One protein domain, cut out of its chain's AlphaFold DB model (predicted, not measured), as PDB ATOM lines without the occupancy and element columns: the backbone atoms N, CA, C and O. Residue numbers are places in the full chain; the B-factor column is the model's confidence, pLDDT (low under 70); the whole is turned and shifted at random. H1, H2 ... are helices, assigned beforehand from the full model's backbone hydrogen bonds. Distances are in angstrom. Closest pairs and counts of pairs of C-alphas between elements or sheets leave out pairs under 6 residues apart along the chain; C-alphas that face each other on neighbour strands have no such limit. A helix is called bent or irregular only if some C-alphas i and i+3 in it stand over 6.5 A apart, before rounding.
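AT A GLANCE: This is residues 78 to 187 of the 439 residues of the protein "Myb-like protein G" of Tetrabaena socialis (UniProt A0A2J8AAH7). One long helix, H3, makes the spine; across its first end lies a helical hairpin of H1 and H2, near its other end are the short helices H6 and H7, and past H7 the chain leads away to H8, apart from H3 and farthest of the helices from the mean of the C-alphas. H4 folds back to the last residues of H1, and the long stretch of residues 134 to 149 passes near the middle before H5, beside H3. The printed part has 110 residues with eight named helices, H1 to H8 in order along the chain, and no named strand: the class is all helix. It is compact, with a radius of gyration of the C-alphas of 14.2 A, and only just elongated, spanning 43 by 29 by 24 A.

IN THESE COORDINATES: Find C-alpha 78 at (-43.806, 43.781, 28.181); there H1 begins, residues 78 to 90, 17.9 A long. H2 follows, residues 94 to 101, 10.2 A. From C-alpha 106 at (-48.358, 48.845, 12.595), H3 runs 24.3 A to residue 122, mostly along falling y. Next come H4, residues 129 to 133, 6.1 A; H5, residues 150 to 153, 5.2 A; H6, residues 159 to 162, 5.5 A; and H7, residues 167 to 174, 10.3 A. H8, residues 179 to 185, 10.1 A, ends at C-alpha 185, (-49.633, 26.295, -7.800); it is irregular, with C-alphas 180 and 183 7.1 A apart.

HOW THE PARTS SIT: Look first at the hairpin: H1 and H2 touch, the closest C-alphas being those of Ala 86 and Gly 97, 4.7 A apart, at a steep tilt of 44 degrees, opposite ways. H2 touches residues 106 to 110 of H3, about perpendicular at 79 degrees; their closest C-alphas, Ala 98 and His 106, are 5.3 A apart. H1 touches H4 with residues 87 to 90 alone, the closest C-alphas being those of Glu 88 and Glu 130, 6.1 A apart. H3 is close to but not clearly touching H5, H6 and H7; its closest C-alphas to these are Val 118 to Ala 152, 6.8 A, Leu 122 to Leu 162, 6.8 A, and Cys 121 to Ala 173, 5.2 A. H7 and H8 meet only through their link, while H3 and H8 are apart. In H1, H2, H3, H4 and H7 every O i to N i+4 pair is within hydrogen-bond range; H8 has 1 of 3, beside 2 of 4 O i to N i+3 pairs, and H5 and H6 are too short for an O i to N i+4 pair.

THE WHOLE: The C-alphas of Glu 78 and Gly 187 are the two farthest apart, 45.6 A. The printed part has no cut. The link from H4 to H5, 16 residues, is long. Mean pLDDT of the printed part is 77.5; 25 residues are under 70, among them residues 178 to 187, and H8 has a mean of 58.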
ATOM      1  N   GLU A  78     -42.636  42.911  28.003       88.94
ATOM      2  CA  GLU A  78     -43.806  43.781  28.181       88.94
ATOM      3  C   GLU A  78     -44.537  44.041  26.852       88.94
ATOM      4  O   GLU A  78     -45.759  43.909  26.780       88.94
ATOM      5  N   GLU A  79     -43.798  44.343  25.777       90.50
ATOM      6  CA  GLU A  79     -44.351  44.511  24.425       90.50
ATOM      7  C   GLU A  79     -44.915  43.197  23.868       90.50
ATOM      8  O   GLU A  79     -45.946  43.217  23.199       90.50
ATOM      9  N   GLU A  80     -44.289  42.054  24.169       88.12
ATOM     10  CA  GLU A  80     -44.813  40.733  23.797       88.12
ATOM     11  C   GLU A  80     -46.087  40.384  24.593       88.12
ATOM     12  O   GLU A  80     -47.056  39.896  24.012       88.12
ATOM     13  N   ALA A  81     -46.162  40.719  25.887       89.75
ATOM     14  CA  ALA A  81     -47.375  40.535  26.693       89.75
ATOM     15  C   ALA A  81     -48.544  41.433  26.235       89.75
ATOM     16  O   ALA A  81     -49.696  40.991  26.223       89.75
ATOM     17  N   LEU A  82     -48.268  42.677  25.825       90.19
ATOM     18  CA  LEU A  82     -49.264  43.565  25.211       90.19
ATOM     19  C   LEU A  82     -49.677  43.081  23.813       90.19
ATOM     20  O   LEU A  82     -50.861  43.123  23.482       90.19
ATOM     21  N   PHE A  83     -48.739  42.554  23.019       90.00
ATOM     22  CA  PHE A  83     -49.032  41.948  21.719       90.00
ATOM     23  C   PHE A  83     -49.979  40.744  21.835       90.00
ATOM     24  O   PHE A  83     -50.924  40.649  21.056       90.00
ATOM     25  N   LEU A  84     -49.790  39.862  22.823       90.31
ATOM     26  CA  LEU A  84     -50.701  38.732  23.045       90.31
ATOM     27  C   LEU A  84     -52.119  39.196  23.418       90.31
ATOM     28  O   LEU A  84     -53.088  38.688  22.857       90.31
ATOM     29  N   LYS A  85     -52.252  40.217  24.274       88.06
ATOM     30  CA  LYS A  85     -53.557  40.823  24.605       88.06
ATOM     31  C   LYS A  85     -54.216  41.490  23.394       88.06
ATOM     32  O   LYS A  85     -55.418  41.352  23.201       88.06
ATOM     33  N   ALA A  86     -53.443  42.169  22.544       88.50
ATOM     34  CA  ALA A  86     -53.943  42.709  21.279       88.50
ATOM     35  C   ALA A  86     -54.442  41.604  20.332       88.50
ATOM     36  O   ALA A  86     -55.483  41.756  19.700       88.50
ATOM     37  N   LEU A  87     -53.714  40.488  20.250       87.25
ATOM     38  CA  LEU A  87     -54.055  39.331  19.420       87.25
ATOM     39  C   LEU A  87     -55.351  38.642  19.894       87.25
ATOM     40  O   LEU A  87     -56.126  38.154  19.072       87.25
ATOM     41  N   GLU A  88     -55.602  38.646  21.204       87.19
ATOM     42  CA  GLU A  88     -56.824  38.132  21.837       87.19
ATOM     43  C   GLU A  88     -58.021  39.096  21.728       87.19
ATOM     44  O   GLU A  88     -59.140  38.642  21.520       87.19
ATOM     45  N   LEU A  89     -57.809  40.416  21.809       86.75
ATOM     46  CA  LEU A  89     -58.882  41.426  21.750       86.75
ATOM     47  C   LEU A  89     -59.256  41.873  20.327       86.75
ATOM     48  O   LEU A  89     -60.356  42.389  20.108       86.75
ATOM     49  N   HIS A  90     -58.334  41.759  19.369       84.06
ATOM     50  CA  HIS A  90     -58.461  42.359  18.034       84.06
ATOM     51  C   HIS A  90     -58.123  41.398  16.880       84.06
ATOM     52  O   HIS A  90     -58.233  41.777  15.712       84.06
ATOM     53  N   GLY A  91     -57.726  40.152  17.160       85.81
ATOM     54  CA  GLY A  91     -57.441  39.152  16.129       85.81
ATOM     55  C   GLY A  91     -56.343  39.610  15.162       85.81
ATOM     56  O   GLY A  91     -55.196  39.796  15.559       85.81
ATOM     57  N   ARG A  92     -56.684  39.787  13.875       84.81
ATOM     58  CA  ARG A  92     -55.747  40.262  12.833       84.81
ATOM     59  C   ARG A  92     -55.742  41.789  12.611       84.81
ATOM     60  O   ARG A  92     -55.055  42.257  11.704       84.81
ATOM     61  N   ASP A  93     -56.440  42.587  13.425       87.19
ATOM     62  CA  ASP A  93     -56.411  44.059  13.339       87.19
ATOM     63  C   ASP A  93     -55.116  44.647  13.937       87.19
ATOM     64  O   ASP A  93     -55.103  45.266  15.007       87.19
ATOM     65  N   TRP A  94     -53.996  44.520  13.217       89.19
ATOM     66  CA  TRP A  94     -52.686  44.995  13.688       89.19
ATOM     67  C   TRP A  94     -52.642  46.508  13.992       89.19
ATOM     68  O   TRP A  94     -51.720  46.952  14.670       89.19
ATOM     69  N   LYS A  95     -53.604  47.313  13.497       88.06
ATOM     70  CA  LYS A  95     -53.707  48.761  13.795       88.06
ATOM     71  C   LYS A  95     -54.085  48.994  15.254       88.06
ATOM     72  O   LYS A  95     -53.317  49.603  15.988       88.06
ATOM     73  N   ARG A  96     -55.192  48.384  15.683       87.00
ATOM     74  CA  ARG A  96     -55.654  48.379  17.077       87.00
ATOM     75  C   ARG A  96     -54.613  47.737  17.998       87.00
ATOM     76  O   ARG A  96     -54.376  48.210  19.102       87.00
ATOM     77  N   GLY A  97     -53.908  46.712  17.512       84.94
ATOM     78  CA  GLY A  97     -52.768  46.139  18.233       84.94
ATOM     79  C   GLY A  97     -51.572  47.087  18.397       84.94
ATOM     80  O   GLY A  97     -50.952  47.096  19.456       84.94
ATOM     81  N   ALA A  98     -51.262  47.918  17.398       89.06
ATOM     82  CA  ALA A  98     -50.237  48.958  17.514       89.06
ATOM     83  C   ALA A  98     -50.665  50.088  18.466       89.06
ATOM     84  O   ALA A  98     -49.850  50.546  19.263       89.06
ATOM     85  N   GLU A  99     -51.943  50.476  18.441       90.06
ATOM     86  CA  GLU A  99     -52.542  51.427  19.388       90.06
ATOM     87  C   GLU A  99     -52.450  50.915  20.841       90.06
ATOM     88  O   GLU A  99     -52.071  51.678  21.726       90.06
ATOM     89  N   LEU A 100     -52.697  49.618  21.084       86.81
ATOM     90  CA  LEU A 100     -52.581  48.999  22.415       86.81
ATOM     91  C   LEU A 100     -51.127  48.873  22.915       86.81
ATOM     92  O   LEU A 100     -50.882  48.936  24.117       86.81
ATOM     93  N   ILE A 101     -50.163  48.677  22.010       86.88
ATOM     94  CA  ILE A 101     -48.734  48.583  22.356       86.88
ATOM     95  C   ILE A 101     -48.119  49.980  22.556       86.88
ATOM     96  O   ILE A 101     -47.234  50.132  23.396       86.88
ATOM     97  N   GLY A 102     -48.539  50.982  21.774       83.88
ATOM     98  CA  GLY A 102     -48.061  52.376  21.784       83.88
ATOM     99  C   GLY A 102     -46.620  52.571  21.283       83.88
ATOM    100  O   GLY A 102     -46.337  53.449  20.472       83.88
ATOM    101  N   SER A 103     -45.704  51.704  21.711       82.75
ATOM    102  CA  SER A 103     -44.260  51.751  21.456       82.75
ATOM    103  C   SER A 103     -43.837  51.293  20.053       82.75
ATOM    104  O   SER A 103     -42.640  51.280  19.752       82.75
ATOM    105  N   ARG A 104     -44.768  50.847  19.192       83.00
ATOM    106  CA  ARG A 104     -44.437  50.145  17.939       83.00
ATOM    107  C   ARG A 104     -45.412  50.419  16.790       83.00
ATOM    108  O   ARG A 104     -46.615  50.271  16.942       83.00
ATOM    109  N   ASP A 105     -44.870  50.726  15.608       88.38
ATOM    110  CA  ASP A 105     -45.649  50.915  14.374       88.38
ATOM    111  C   ASP A 105     -46.376  49.635  13.915       88.38
ATOM    112  O   ASP A 105     -45.851  48.521  14.008       88.38
ATOM    113  N   HIS A 106     -47.537  49.835  13.289       87.50
ATOM    114  CA  HIS A 106     -48.358  48.845  12.595       87.50
ATOM    115  C   HIS A 106     -47.557  47.824  11.774       87.50
ATOM    116  O   HIS A 106     -47.799  46.619  11.866       87.50
ATOM    117  N   ARG A 107     -46.576  48.269  10.974       85.81
ATOM    118  CA  ARG A 107     -45.796  47.361  10.117       85.81
ATOM    119  C   ARG A 107     -44.854  46.477  10.930       85.81
ATOM    120  O   ARG A 107     -44.584  45.348  10.520       85.81
ATOM    121  N   ALA A 108     -44.372  46.957  12.075       87.62
ATOM    122  CA  ALA A 108     -43.545  46.173  12.985       87.62
ATOM    123  C   ALA A 108     -44.388  45.158  13.772       87.62
ATOM    124  O   ALA A 108     -43.956  44.012  13.897       87.62
ATOM    125  N   VAL A 109     -45.598  45.534  14.209       88.56
ATOM    126  CA  VAL A 109     -46.573  44.608  14.821       88.56
ATOM    127  C   VAL A 109     -46.929  43.487  13.843       88.56
ATOM    128  O   VAL A 109     -46.757  42.319  14.177       88.56
ATOM    129  N   ALA A 110     -47.297  43.813  12.600       88.75
ATOM    130  CA  ALA A 110     -47.560  42.814  11.563       88.75
ATOM    131  C   ALA A 110     -46.330  41.927  11.263       88.75
ATOM    132  O   ALA A 110     -46.453  40.710  11.153       88.75
ATOM    133  N   SER A 111     -45.120  42.494  11.200       88.06
ATOM    134  CA  SER A 111     -43.889  41.706  10.988       88.06
ATOM    135  C   SER A 111     -43.589  40.736  12.143       88.06
ATOM    136  O   SER A 111     -43.063  39.646  11.911       88.06
ATOM    137  N   HIS A 112     -43.918  41.111  13.386       87.88
ATOM    138  CA  HIS A 112     -43.806  40.225  14.545       87.88
ATOM    139  C   HIS A 112     -44.906  39.157  14.524       87.88
ATOM    140  O   HIS A 112     -44.604  37.975  14.680       87.88
ATOM    141  N   ALA A 113     -46.153  39.541  14.238       89.31
ATOM    142  CA  ALA A 113     -47.276  38.622  14.107       89.31
ATOM    143  C   ALA A 113     -47.017  37.538  13.055       89.31
ATOM    144  O   ALA A 113     -47.271  36.367  13.317       89.31
ATOM    145  N   GLN A 114     -46.426  37.881  11.905       88.69
ATOM    146  CA  GLN A 114     -46.050  36.897  10.886       88.69
ATOM    147  C   GLN A 114     -45.061  35.856  11.434       88.69
ATOM    148  O   GLN A 114     -45.276  34.657  11.266       88.69
ATOM    149  N   LYS A 115     -44.014  36.293  12.146       87.94
ATOM    150  CA  LYS A 115     -43.062  35.386  12.810       87.94
ATOM    151  C   LYS A 115     -43.752  34.523  13.874       87.94
ATOM    152  O   LYS A 115     -43.461  33.333  13.969       87.94
ATOM    153  N   TYR A 116     -44.642  35.116  14.668       86.25
ATOM    154  CA  TYR A 116     -45.362  34.439  15.744       86.25
ATOM    155  C   TYR A 116     -46.318  33.364  15.203       86.25
ATOM    156  O   TYR A 116     -46.266  32.231  15.666       86.25
ATOM    157  N   LEU A 117     -47.100  33.668  14.161       86.06
ATOM    158  CA  LEU A 117     -48.010  32.726  13.499       86.06
ATOM    159  C   LEU A 117     -47.258  31.577  12.804       86.06
ATOM    160  O   LEU A 117     -47.638  30.418  12.950       86.06
ATOM    161  N   VAL A 118     -46.152  31.864  12.104       84.38
ATOM    162  CA  VAL A 118     -45.319  30.812  11.487       84.38
ATOM    163  C   VAL A 118     -44.669  29.925  12.560       84.38
ATOM    164  O   VAL A 118     -44.651  28.705  12.407       84.38
ATOM    165  N   LYS A 119     -44.206  30.500  13.683       85.50
ATOM    166  CA  LYS A 119     -43.723  29.726  14.841       85.50
ATOM    167  C   LYS A 119     -44.836  28.865  15.448       85.50
ATOM    168  O   LYS A 119     -44.592  27.698  15.718       85.50
ATOM    169  N   MET A 120     -46.035  29.417  15.623       82.62
ATOM    170  CA  MET A 120     -47.206  28.733  16.183       82.62
ATOM    171  C   MET A 120     -47.581  27.490  15.360       82.62
ATOM    172  O   MET A 120     -47.763  26.417  15.935       82.62
ATOM    173  N   CYS A 121     -47.569  27.609  14.026       78.25
ATOM    174  CA  CYS A 121     -47.738  26.485  13.100       78.25
ATOM    175  C   CYS A 121     -46.639  25.417  13.248       78.25
ATOM    176  O   CYS A 121     -46.931  24.225  13.213       78.25
ATOM    177  N   LEU A 122     -45.377  25.832  13.428       75.81
ATOM    178  CA  LEU A 122     -44.236  24.930  13.649       75.81
ATOM    179  C   LEU A 122     -44.234  24.268  15.037       75.81
ATOM    180  O   LEU A 122     -43.497  23.310  15.239       75.81
ATOM    181  N   THR A 123     -45.036  24.760  15.982       77.75
ATOM    182  CA  THR A 123     -45.237  24.166  17.316       77.75
ATOM    183  C   THR A 123     -46.613  23.509  17.477       77.75
ATOM    184  O   THR A 123     -47.037  23.276  18.606       77.75
ATOM    185  N   GLY A 124     -47.357  23.299  16.381       67.00
ATOM    186  CA  GLY A 124     -48.676  22.649  16.395       67.00
ATOM    187  C   GLY A 124     -49.765  23.363  17.204       67.00
ATOM    188  O   GLY A 124     -50.820  22.785  17.461       67.00
ATOM    189  N   GLN A 125     -49.515  24.600  17.636       73.25
ATOM    190  CA  GLN A 125     -50.373  25.312  18.578       73.25
ATOM    191  C   GLN A 125     -51.596  25.901  17.858       73.25
ATOM    192  O   GLN A 125     -51.464  26.398  16.736       73.25
ATOM    193  N   PRO A 126     -52.789  25.886  18.478       69.69
ATOM    194  CA  PRO A 126     -53.986  26.454  17.875       69.69
ATOM    195  C   PRO A 126     -53.886  27.982  17.756       69.69
ATOM    196  O   PRO A 126     -53.390  28.663  18.653       69.69
ATOM    197  N   LEU A 127     -54.425  28.525  16.661       74.25
ATOM    198  CA  LEU A 127     -54.651  29.965  16.516       74.25
ATOM    199  C   LEU A 127     -55.582  30.477  17.637       74.25
ATOM    200  O   LEU A 127     -56.596  29.823  17.902       74.25
ATOM    201  N   PRO A 128     -55.316  31.653  18.244       74.81
ATOM    202  CA  PRO A 128     -56.236  32.290  19.187       74.81
ATOM    203  C   PRO A 128     -57.630  32.479  18.578       74.81
ATOM    204  O   PRO A 128     -57.745  32.719  17.376       74.81
ATOM    205  N   ALA A 129     -58.685  32.405  19.392       71.44
ATOM    206  CA  ALA A 129     -60.068  32.320  18.905       71.44
ATOM    207  C   ALA A 129     -60.462  33.458  17.940       71.44
ATOM    208  O   ALA A 129     -61.043  33.194  16.887       71.44
ATOM    209  N   GLU A 130     -60.084  34.705  18.236       76.12
ATOM    210  CA  GLU A 130     -60.337  35.853  17.351       76.12
ATOM    211  C   GLU A 130     -59.521  35.798  16.052       76.12
ATOM    212  O   GLU A 130     -60.030  36.104  14.973       76.12
ATOM    213  N   VAL A 131     -58.273  35.326  16.115       77.75
ATOM    214  CA  VAL A 131     -57.440  35.106  14.923       77.75
ATOM    215  C   VAL A 131     -58.044  34.002  14.051       77.75
ATOM    216  O   VAL A 131     -58.144  34.169  12.838       77.75
ATOM    217  N   ALA A 132     -58.508  32.900  14.642       74.19
ATOM    218  CA  ALA A 132     -59.187  31.828  13.919       74.19
ATOM    219  C   ALA A 132     -60.510  32.303  13.283       74.19
ATOM    220  O   ALA A 132     -60.809  31.937  12.143       74.19
ATOM    221  N   ARG A 133     -61.265  33.175  13.974       77.00
ATOM    222  CA  ARG A 133     -62.500  33.803  13.470       77.00
ATOM    223  C   ARG A 133     -62.251  34.652  12.221       77.00
ATOM    224  O   ARG A 133     -63.041  34.595  11.287       77.00
ATOM    225  N   SER A 134     -61.128  35.373  12.154       73.75
ATOM    226  CA  SER A 134     -60.707  36.107  10.948       73.75
ATOM    227  C   SER A 134     -60.112  35.218   9.834       73.75
ATOM    228  O   SER A 134     -59.508  35.752   8.906       73.75
ATOM    229  N   GLY A 135     -60.175  33.883   9.940       75.44
ATOM    230  CA  GLY A 135     -59.626  32.929   8.963       75.44
ATOM    231  C   GLY A 135     -58.650  31.913   9.573       75.44
ATOM    232  O   GLY A 135     -57.897  32.223  10.498       75.44
ATOM    233  N   ARG A 136     -58.638  30.686   9.037       72.69
ATOM    234  CA  ARG A 136     -57.951  29.520   9.636       72.69
ATOM    235  C   ARG A 136     -56.448  29.401   9.355       72.69
ATOM    236  O   ARG A 136     -55.803  28.544   9.947       72.69
ATOM    237  N   GLY A 137     -55.886  30.199   8.450       79.19
ATOM    238  CA  GLY A 137     -54.488  30.061   8.038       79.19
ATOM    239  C   GLY A 137     -53.494  30.924   8.818       79.19
ATOM    240  O   GLY A 137     -53.817  32.014   9.298       79.19
ATOM    241  N   TYR A 138     -52.244  30.467   8.898       79.06
ATOM    242  CA  TYR A 138     -51.161  31.120   9.655       79.06
ATOM    243  C   TYR A 138     -50.530  32.346   8.950       79.06
ATOM    244  O   TYR A 138     -49.414  32.751   9.275       79.06
ATOM    245  N   THR A 139     -51.224  32.964   7.988       84.56
ATOM    246  CA  THR A 139     -50.781  34.205   7.326       84.56
ATOM    247  C   THR A 139     -51.422  35.458   7.938       84.56
ATOM    248  O   THR A 139     -52.446  35.401   8.627       84.56
ATOM    249  N   LEU A 140     -50.851  36.628   7.623       83.06
ATOM    250  CA  LEU A 140     -51.357  37.939   8.057       83.06
ATOM    251  C   LEU A 140     -52.762  38.283   7.540       83.06
ATOM    252  O   LEU A 140     -53.405  39.156   8.113       83.06
ATOM    253  N   GLY A 141     -53.229  37.617   6.479       74.81
ATOM    254  CA  GLY A 141     -54.574  37.776   5.916       74.81
ATOM    255  C   GLY A 141     -55.522  36.609   6.210       74.81
ATOM    256  O   GLY A 141     -56.602  36.561   5.640       74.81
ATOM    257  N   GLY A 142     -55.120  35.630   7.029       76.94
ATOM    258  CA  GLY A 142     -55.938  34.452   7.354       76.94
ATOM    259  C   GLY A 142     -56.072  33.397   6.254       76.94
ATOM    260  O   GLY A 142     -56.627  32.328   6.515       76.94
ATOM    261  N   ALA A 143     -55.503  33.647   5.071       80.50
ATOM    262  CA  ALA A 143     -55.258  32.630   4.056       80.50
ATOM    263  C   ALA A 143     -54.322  31.535   4.599       80.50
ATOM    264  O   ALA A 143     -53.463  31.812   5.447       80.50
ATOM    265  N   LEU A 144     -54.493  30.307   4.106       79.88
ATOM    266  CA  LEU A 144     -53.648  29.159   4.440       79.88
ATOM    267  C   LEU A 144     -52.173  29.468   4.140       79.88
ATOM    268  O   LEU A 144     -51.851  30.173   3.184       79.88
ATOM    269  N   LEU A 145     -51.271  28.980   4.992       79.81
ATOM    270  CA  LEU A 145     -49.836  29.195   4.822       79.81
ATOM    271  C   LEU A 145     -49.273  28.138   3.862       79.81
ATOM    272  O   LEU A 145     -49.403  26.943   4.099       79.81
ATOM    273  N   ASP A 146     -48.637  28.565   2.776       79.44
ATOM    274  CA  ASP A 146     -47.924  27.665   1.863       79.44
ATOM    275  C   ASP A 146     -46.579  27.220   2.495       79.44
ATOM    276  O   ASP A 146     -45.727  28.082   2.748       79.44
ATOM    277  N   PRO A 147     -46.354  25.904   2.725       76.69
ATOM    278  CA  PRO A 147     -45.095  25.355   3.243       76.69
ATOM    279  C   PRO A 147     -43.832  25.781   2.485       76.69
ATOM    280  O   PRO A 147     -42.753  25.865   3.075       76.69
ATOM    281  N   TYR A 148     -43.951  26.031   1.180       70.38
ATOM    282  CA  TYR A 148     -42.841  26.341   0.286       70.38
ATOM    283  C   TYR A 148     -42.694  27.845   0.028       70.38
ATOM    284  O   TYR A 148     -41.728  28.256  -0.624       70.38
ATOM    285  N   SER A 149     -43.550  28.696   0.593       79.00
ATOM    286  CA  SER A 149     -43.502  30.136   0.354       79.00
ATOM    287  C   SER A 149     -42.186  30.753   0.831       79.00
ATOM    288  O   SER A 149     -41.650  30.399   1.887       79.00
ATOM    289  N   SER A 150     -41.682  31.758   0.109       73.94
ATOM    290  CA  SER A 150     -40.542  32.570   0.562       73.94
ATOM    291  C   SER A 150     -40.804  33.204   1.937       73.94
ATOM    292  O   SER A 150     -39.891  33.294   2.757       73.94
ATOM    293  N   ALA A 151     -42.068  33.547   2.209       73.69
ATOM    294  CA  ALA A 151     -42.562  34.090   3.469       73.69
ATOM    295  C   ALA A 151     -42.611  33.072   4.625       73.69
ATOM    296  O   ALA A 151     -42.651  33.484   5.782       73.69
ATOM    297  N   ALA A 152     -42.611  31.766   4.334       78.06
ATOM    298  CA  ALA A 152     -42.505  30.710   5.339       78.06
ATOM    299  C   ALA A 152     -41.022  30.436   5.648       78.06
ATOM    300  O   ALA A 152     -40.582  30.506   6.801       78.06
ATOM    301  N   ARG A 153     -40.216  30.227   4.596       76.38
ATOM    302  CA  ARG A 153     -38.773  29.944   4.699       76.38
ATOM    303  C   ARG A 153     -37.997  31.051   5.416       76.38
ATOM    304  O   ARG A 153     -37.063  30.748   6.153       76.38
ATOM    305  N   SER A 154     -38.390  32.321   5.260       74.31
ATOM    306  CA  SER A 154     -37.732  33.462   5.922       74.31
ATOM    307  C   SER A 154     -37.798  33.433   7.453       74.31
ATOM    308  O   SER A 154     -36.989  34.094   8.100       74.31
ATOM    309  N   TYR A 155     -38.724  32.665   8.038       72.25
ATOM    310  CA  TYR A 155     -38.832  32.452   9.488       72.25
ATOM    311  C   TYR A 155     -38.433  31.031   9.917       72.25
ATOM    312  O   TYR A 155     -38.731  30.618  11.034       72.25
ATOM    313  N   GLY A 156     -37.732  30.294   9.049       69.94
ATOM    314  CA  GLY A 156     -37.216  28.957   9.343       69.94
ATOM    315  C   GLY A 156     -38.210  27.817   9.123       69.94
ATOM    316  O   GLY A 156     -37.904  26.688   9.499       69.94
ATOM    317  N   PHE A 157     -39.369  28.071   8.503       72.88
ATOM    318  CA  PHE A 157     -40.293  26.999   8.142       72.88
ATOM    319  C   PHE A 157     -39.637  26.046   7.136       72.88
ATOM    320  O   PHE A 157     -39.111  26.477   6.105       72.88
ATOM    321  N   ARG A 158     -39.683  24.747   7.442       69.75
ATOM    322  CA  ARG A 158     -39.270  23.654   6.559       69.75
ATOM    323  C   ARG A 158     -40.253  22.492   6.685       69.75
ATOM    324  O   ARG A 158     -40.640  22.180   7.814       69.75
ATOM    325  N   PRO A 159     -40.626  21.822   5.582       66.62
ATOM    326  CA  PRO A 159     -41.553  20.697   5.636       66.62
ATOM    327  C   PRO A 159     -41.006  19.526   6.471       66.62
ATOM    328  O   PRO A 159     -41.789  18.866   7.149       66.62
ATOM    329  N   GLU A 160     -39.681  19.315   6.537       70.00
ATOM    330  CA  GLU A 160     -39.106  18.258   7.398       70.00
ATOM    331  C   GLU A 160     -39.339  18.477   8.907       70.00
ATOM    332  O   GLU A 160     -39.231  17.526   9.683       70.00
ATOM    333  N   LEU A 161     -39.645  19.705   9.351       67.19
ATOM    334  CA  LEU A 161     -39.948  19.974  10.762       67.19
ATOM    335  C   LEU A 161     -41.349  19.486  11.145       67.19
ATOM    336  O   LEU A 161     -41.516  18.990  12.254       67.19
ATOM    337  N   LEU A 162     -42.319  19.536  10.223       65.69
ATOM    338  CA  LEU A 162     -43.673  19.006  10.441       65.69
ATOM    339  C   LEU A 162     -43.635  17.507  10.778       65.69
ATOM    340  O   LEU A 162     -44.341  17.054  11.671       65.69
ATOM    341  N   ALA A 163     -42.734  16.755  10.138       67.12
ATOM    342  CA  ALA A 163     -42.525  15.327  10.386       67.12
ATOM    343  C   ALA A 163     -41.937  14.990  11.778       67.12
ATOM    344  O   ALA A 163     -41.699  13.819  12.069       67.12
ATOM    345  N   ARG A 164     -41.680  15.993  12.633       72.62
ATOM    346  CA  ARG A 164     -41.238  15.822  14.029       72.62
ATOM    347  C   ARG A 164     -42.318  16.152  15.066       72.62
ATOM    348  O   ARG A 164     -42.072  15.939  16.249       72.62
ATOM    349  N   LEU A 165     -43.476  16.675  14.654       68.56
ATOM    350  CA  LEU A 165     -44.592  16.970  15.559       68.56
ATOM    351  C   LEU A 165     -45.380  15.682  15.866       68.56
ATOM    352  O   LEU A 165     -45.500  14.817  14.993       68.56
ATOM    353  N   PRO A 166     -45.956  15.537  17.075       75.25
ATOM    354  CA  PRO A 166     -46.853  14.428  17.375       75.25
ATOM    355  C   PRO A 166     -48.135  14.510  16.517       75.25
ATOM    356  O   PRO A 166     -48.541  15.606  16.123       75.25
ATOM    357  N   PRO A 167     -48.825  13.384  16.234       71.88
ATOM    358  CA  PRO A 167     -49.869  13.338  15.201       71.88
ATOM    359  C   PRO A 167     -51.022  14.342  15.360       71.88
ATOM    360  O   PRO A 167     -51.519  14.854  14.359       71.88
ATOM    361  N   ALA A 168     -51.427  14.664  16.593       72.69
ATOM    362  CA  ALA A 168     -52.492  15.635  16.861       72.69
ATOM    363  C   ALA A 168     -52.070  17.085  16.543       72.69
ATOM    364  O   ALA A 168     -52.805  17.821  15.884       72.69
ATOM    365  N   GLU A 169     -50.859  17.476  16.949       72.12
ATOM    366  CA  GLU A 169     -50.252  18.774  16.622       72.12
ATOM    367  C   GLU A 169     -50.009  18.915  15.115       72.12
ATOM    368  O   GLU A 169     -50.279  19.965  14.529       72.12
ATOM    369  N   LEU A 170     -49.564  17.831  14.471       67.94
ATOM    370  CA  LEU A 170     -49.403  17.763  13.024       67.94
ATOM    371  C   LEU A 170     -50.745  17.958  12.303       67.94
ATOM    372  O   LEU A 170     -50.827  18.788  11.400       67.94
ATOM    373  N   GLN A 171     -51.813  17.263  12.709       68.44
ATOM    374  CA  GLN A 171     -53.142  17.425  12.105       68.44
ATOM    375  C   GLN A 171     -53.674  18.862  12.256       68.44
ATOM    376  O   GLN A 171     -54.238  19.412  11.307       68.44
ATOM    377  N   GLN A 172     -53.441  19.500  13.408       72.50
ATOM    378  CA  GLN A 172     -53.818  20.896  13.636       72.50
ATOM    379  C   GLN A 172     -53.031  21.859  12.732       72.50
ATOM    380  O   GLN A 172     -53.637  22.725  12.091       72.50
ATOM    381  N   ALA A 173     -51.706  21.684  12.630       67.19
ATOM    382  CA  ALA A 173     -50.834  22.476  11.762       67.19
ATOM    383  C   ALA A 173     -51.205  22.327  10.276       67.19
ATOM    384  O   ALA A 173     -51.416  23.332   9.597       67.19
ATOM    385  N   LEU A 174     -51.374  21.088   9.792       66.75
ATOM    386  CA  LEU A 174     -51.813  20.782   8.423       66.75
ATOM    387  C   LEU A 174     -53.133  21.484   8.073       66.75
ATOM    388  O   LEU A 174     -53.277  21.982   6.963       66.75
ATOM    389  N   SER A 175     -54.061  21.615   9.027       69.81
ATOM    390  CA  SER A 175     -55.357  22.274   8.798       69.81
ATOM    391  C   SER A 175     -55.297  23.799   8.567       69.81
ATOM    392  O   SER A 175     -56.312  24.401   8.208       69.81
ATOM    393  N   GLY A 176     -54.130  24.424   8.781       67.94
ATOM    394  CA  GLY A 176     -53.851  25.836   8.485       67.94
ATOM    395  C   GLY A 176     -52.823  26.055   7.363       67.94
ATOM    396  O   GLY A 176     -52.429  27.203   7.117       67.94
ATOM    397  N   LEU A 177     -52.392  24.980   6.692       73.06
ATOM    398  CA  LEU A 177     -51.426  24.969   5.589       73.06
ATOM    399  C   LEU A 177     -52.128  24.667   4.249       73.06
ATOM    400  O   LEU A 177     -53.104  23.926   4.213       73.06
ATOM    401  N   ASP A 178     -51.641  25.218   3.133       66.00
ATOM    402  CA  ASP A 178     -52.316  25.110   1.819       66.00
ATOM    403  C   ASP A 178     -51.859  23.886   0.993       66.00
ATOM    404  O   ASP A 178     -51.436  24.019  -0.158       66.00
ATOM    405  N   LEU A 179     -51.876  22.686   1.593       65.56
ATOM    406  CA  LEU A 179     -51.312  21.479   0.962       65.56
ATOM    407  C   LEU A 179     -52.029  21.087  -0.336       65.56
ATOM    408  O   LEU A 179     -51.364  20.750  -1.315       65.56
ATOM    409  N   ASP A 180     -53.359  21.174  -0.368       61.25
ATOM    410  CA  ASP A 180     -54.171  20.727  -1.508       61.25
ATOM    411  C   ASP A 180     -53.903  21.544  -2.783       61.25
ATOM    412  O   ASP A 180     -54.070  21.045  -3.898       61.25
ATOM    413  N   LYS A 181     -53.440  22.794  -2.641       59.75
ATOM    414  CA  LYS A 181     -53.063  23.647  -3.775       59.75
ATOM    415  C   LYS A 181     -51.600  23.521  -4.188       59.75
ATOM    416  O   LYS A 181     -51.248  24.068  -5.230       59.75
ATOM    417  N   LEU A 182     -50.746  22.796  -3.459       57.00
ATOM    418  CA  LEU A 182     -49.337  22.625  -3.846       57.00
ATOM    419  C   LEU A 182     -49.163  22.032  -5.259       57.00
ATOM    420  O   LEU A 182     -48.390  22.608  -6.029       57.00
ATOM    421  N   PRO A 183     -49.898  20.977  -5.677       54.50
ATOM    422  CA  PRO A 183     -49.796  20.469  -7.045       54.50
ATOM    423  C   PRO A 183     -50.290  21.478  -8.090       54.50
ATOM    424  O   PRO A 183     -49.751  21.526  -9.192       54.50
ATOM    425  N   ALA A 184     -51.288  22.299  -7.747       56.97
ATOM    426  CA  ALA A 184     -51.895  23.271  -8.655       56.97
ATOM    427  C   ALA A 184     -51.038  24.539  -8.834       56.97
ATOM    428  O   ALA A 184     -50.846  24.991  -9.959       56.97
ATOM    429  N   MET A 185     -50.482  25.094  -7.751       50.03
ATOM    430  CA  MET A 185     -49.633  26.295  -7.800       50.03
ATOM    431  C   MET A 185     -48.253  26.026  -8.415       50.03
ATOM    432  O   MET A 185     -47.676  26.925  -9.022       50.03
ATOM    433  N   TYR A 186     -47.738  24.797  -8.291       51.72
ATOM    434  CA  TYR A 186     -46.450  24.379  -8.854       51.72
ATOM    435  C   TYR A 186     -46.588  23.465 -10.090       51.72
ATOM    436  O   TYR A 186     -45.638  22.783 -10.468       51.72
ATOM    437  N   GLY A 187     -47.758  23.434 -10.742       47.72
ATOM    438  CA  GLY A 187     -47.954  22.768 -12.041       47.72
ATOM    439  C   GLY A 187     -47.572  21.280 -12.080       47.72
ATOM    440  O   GLY A 187     -47.070  20.800 -13.092       47.72
TER     441      GLY A 187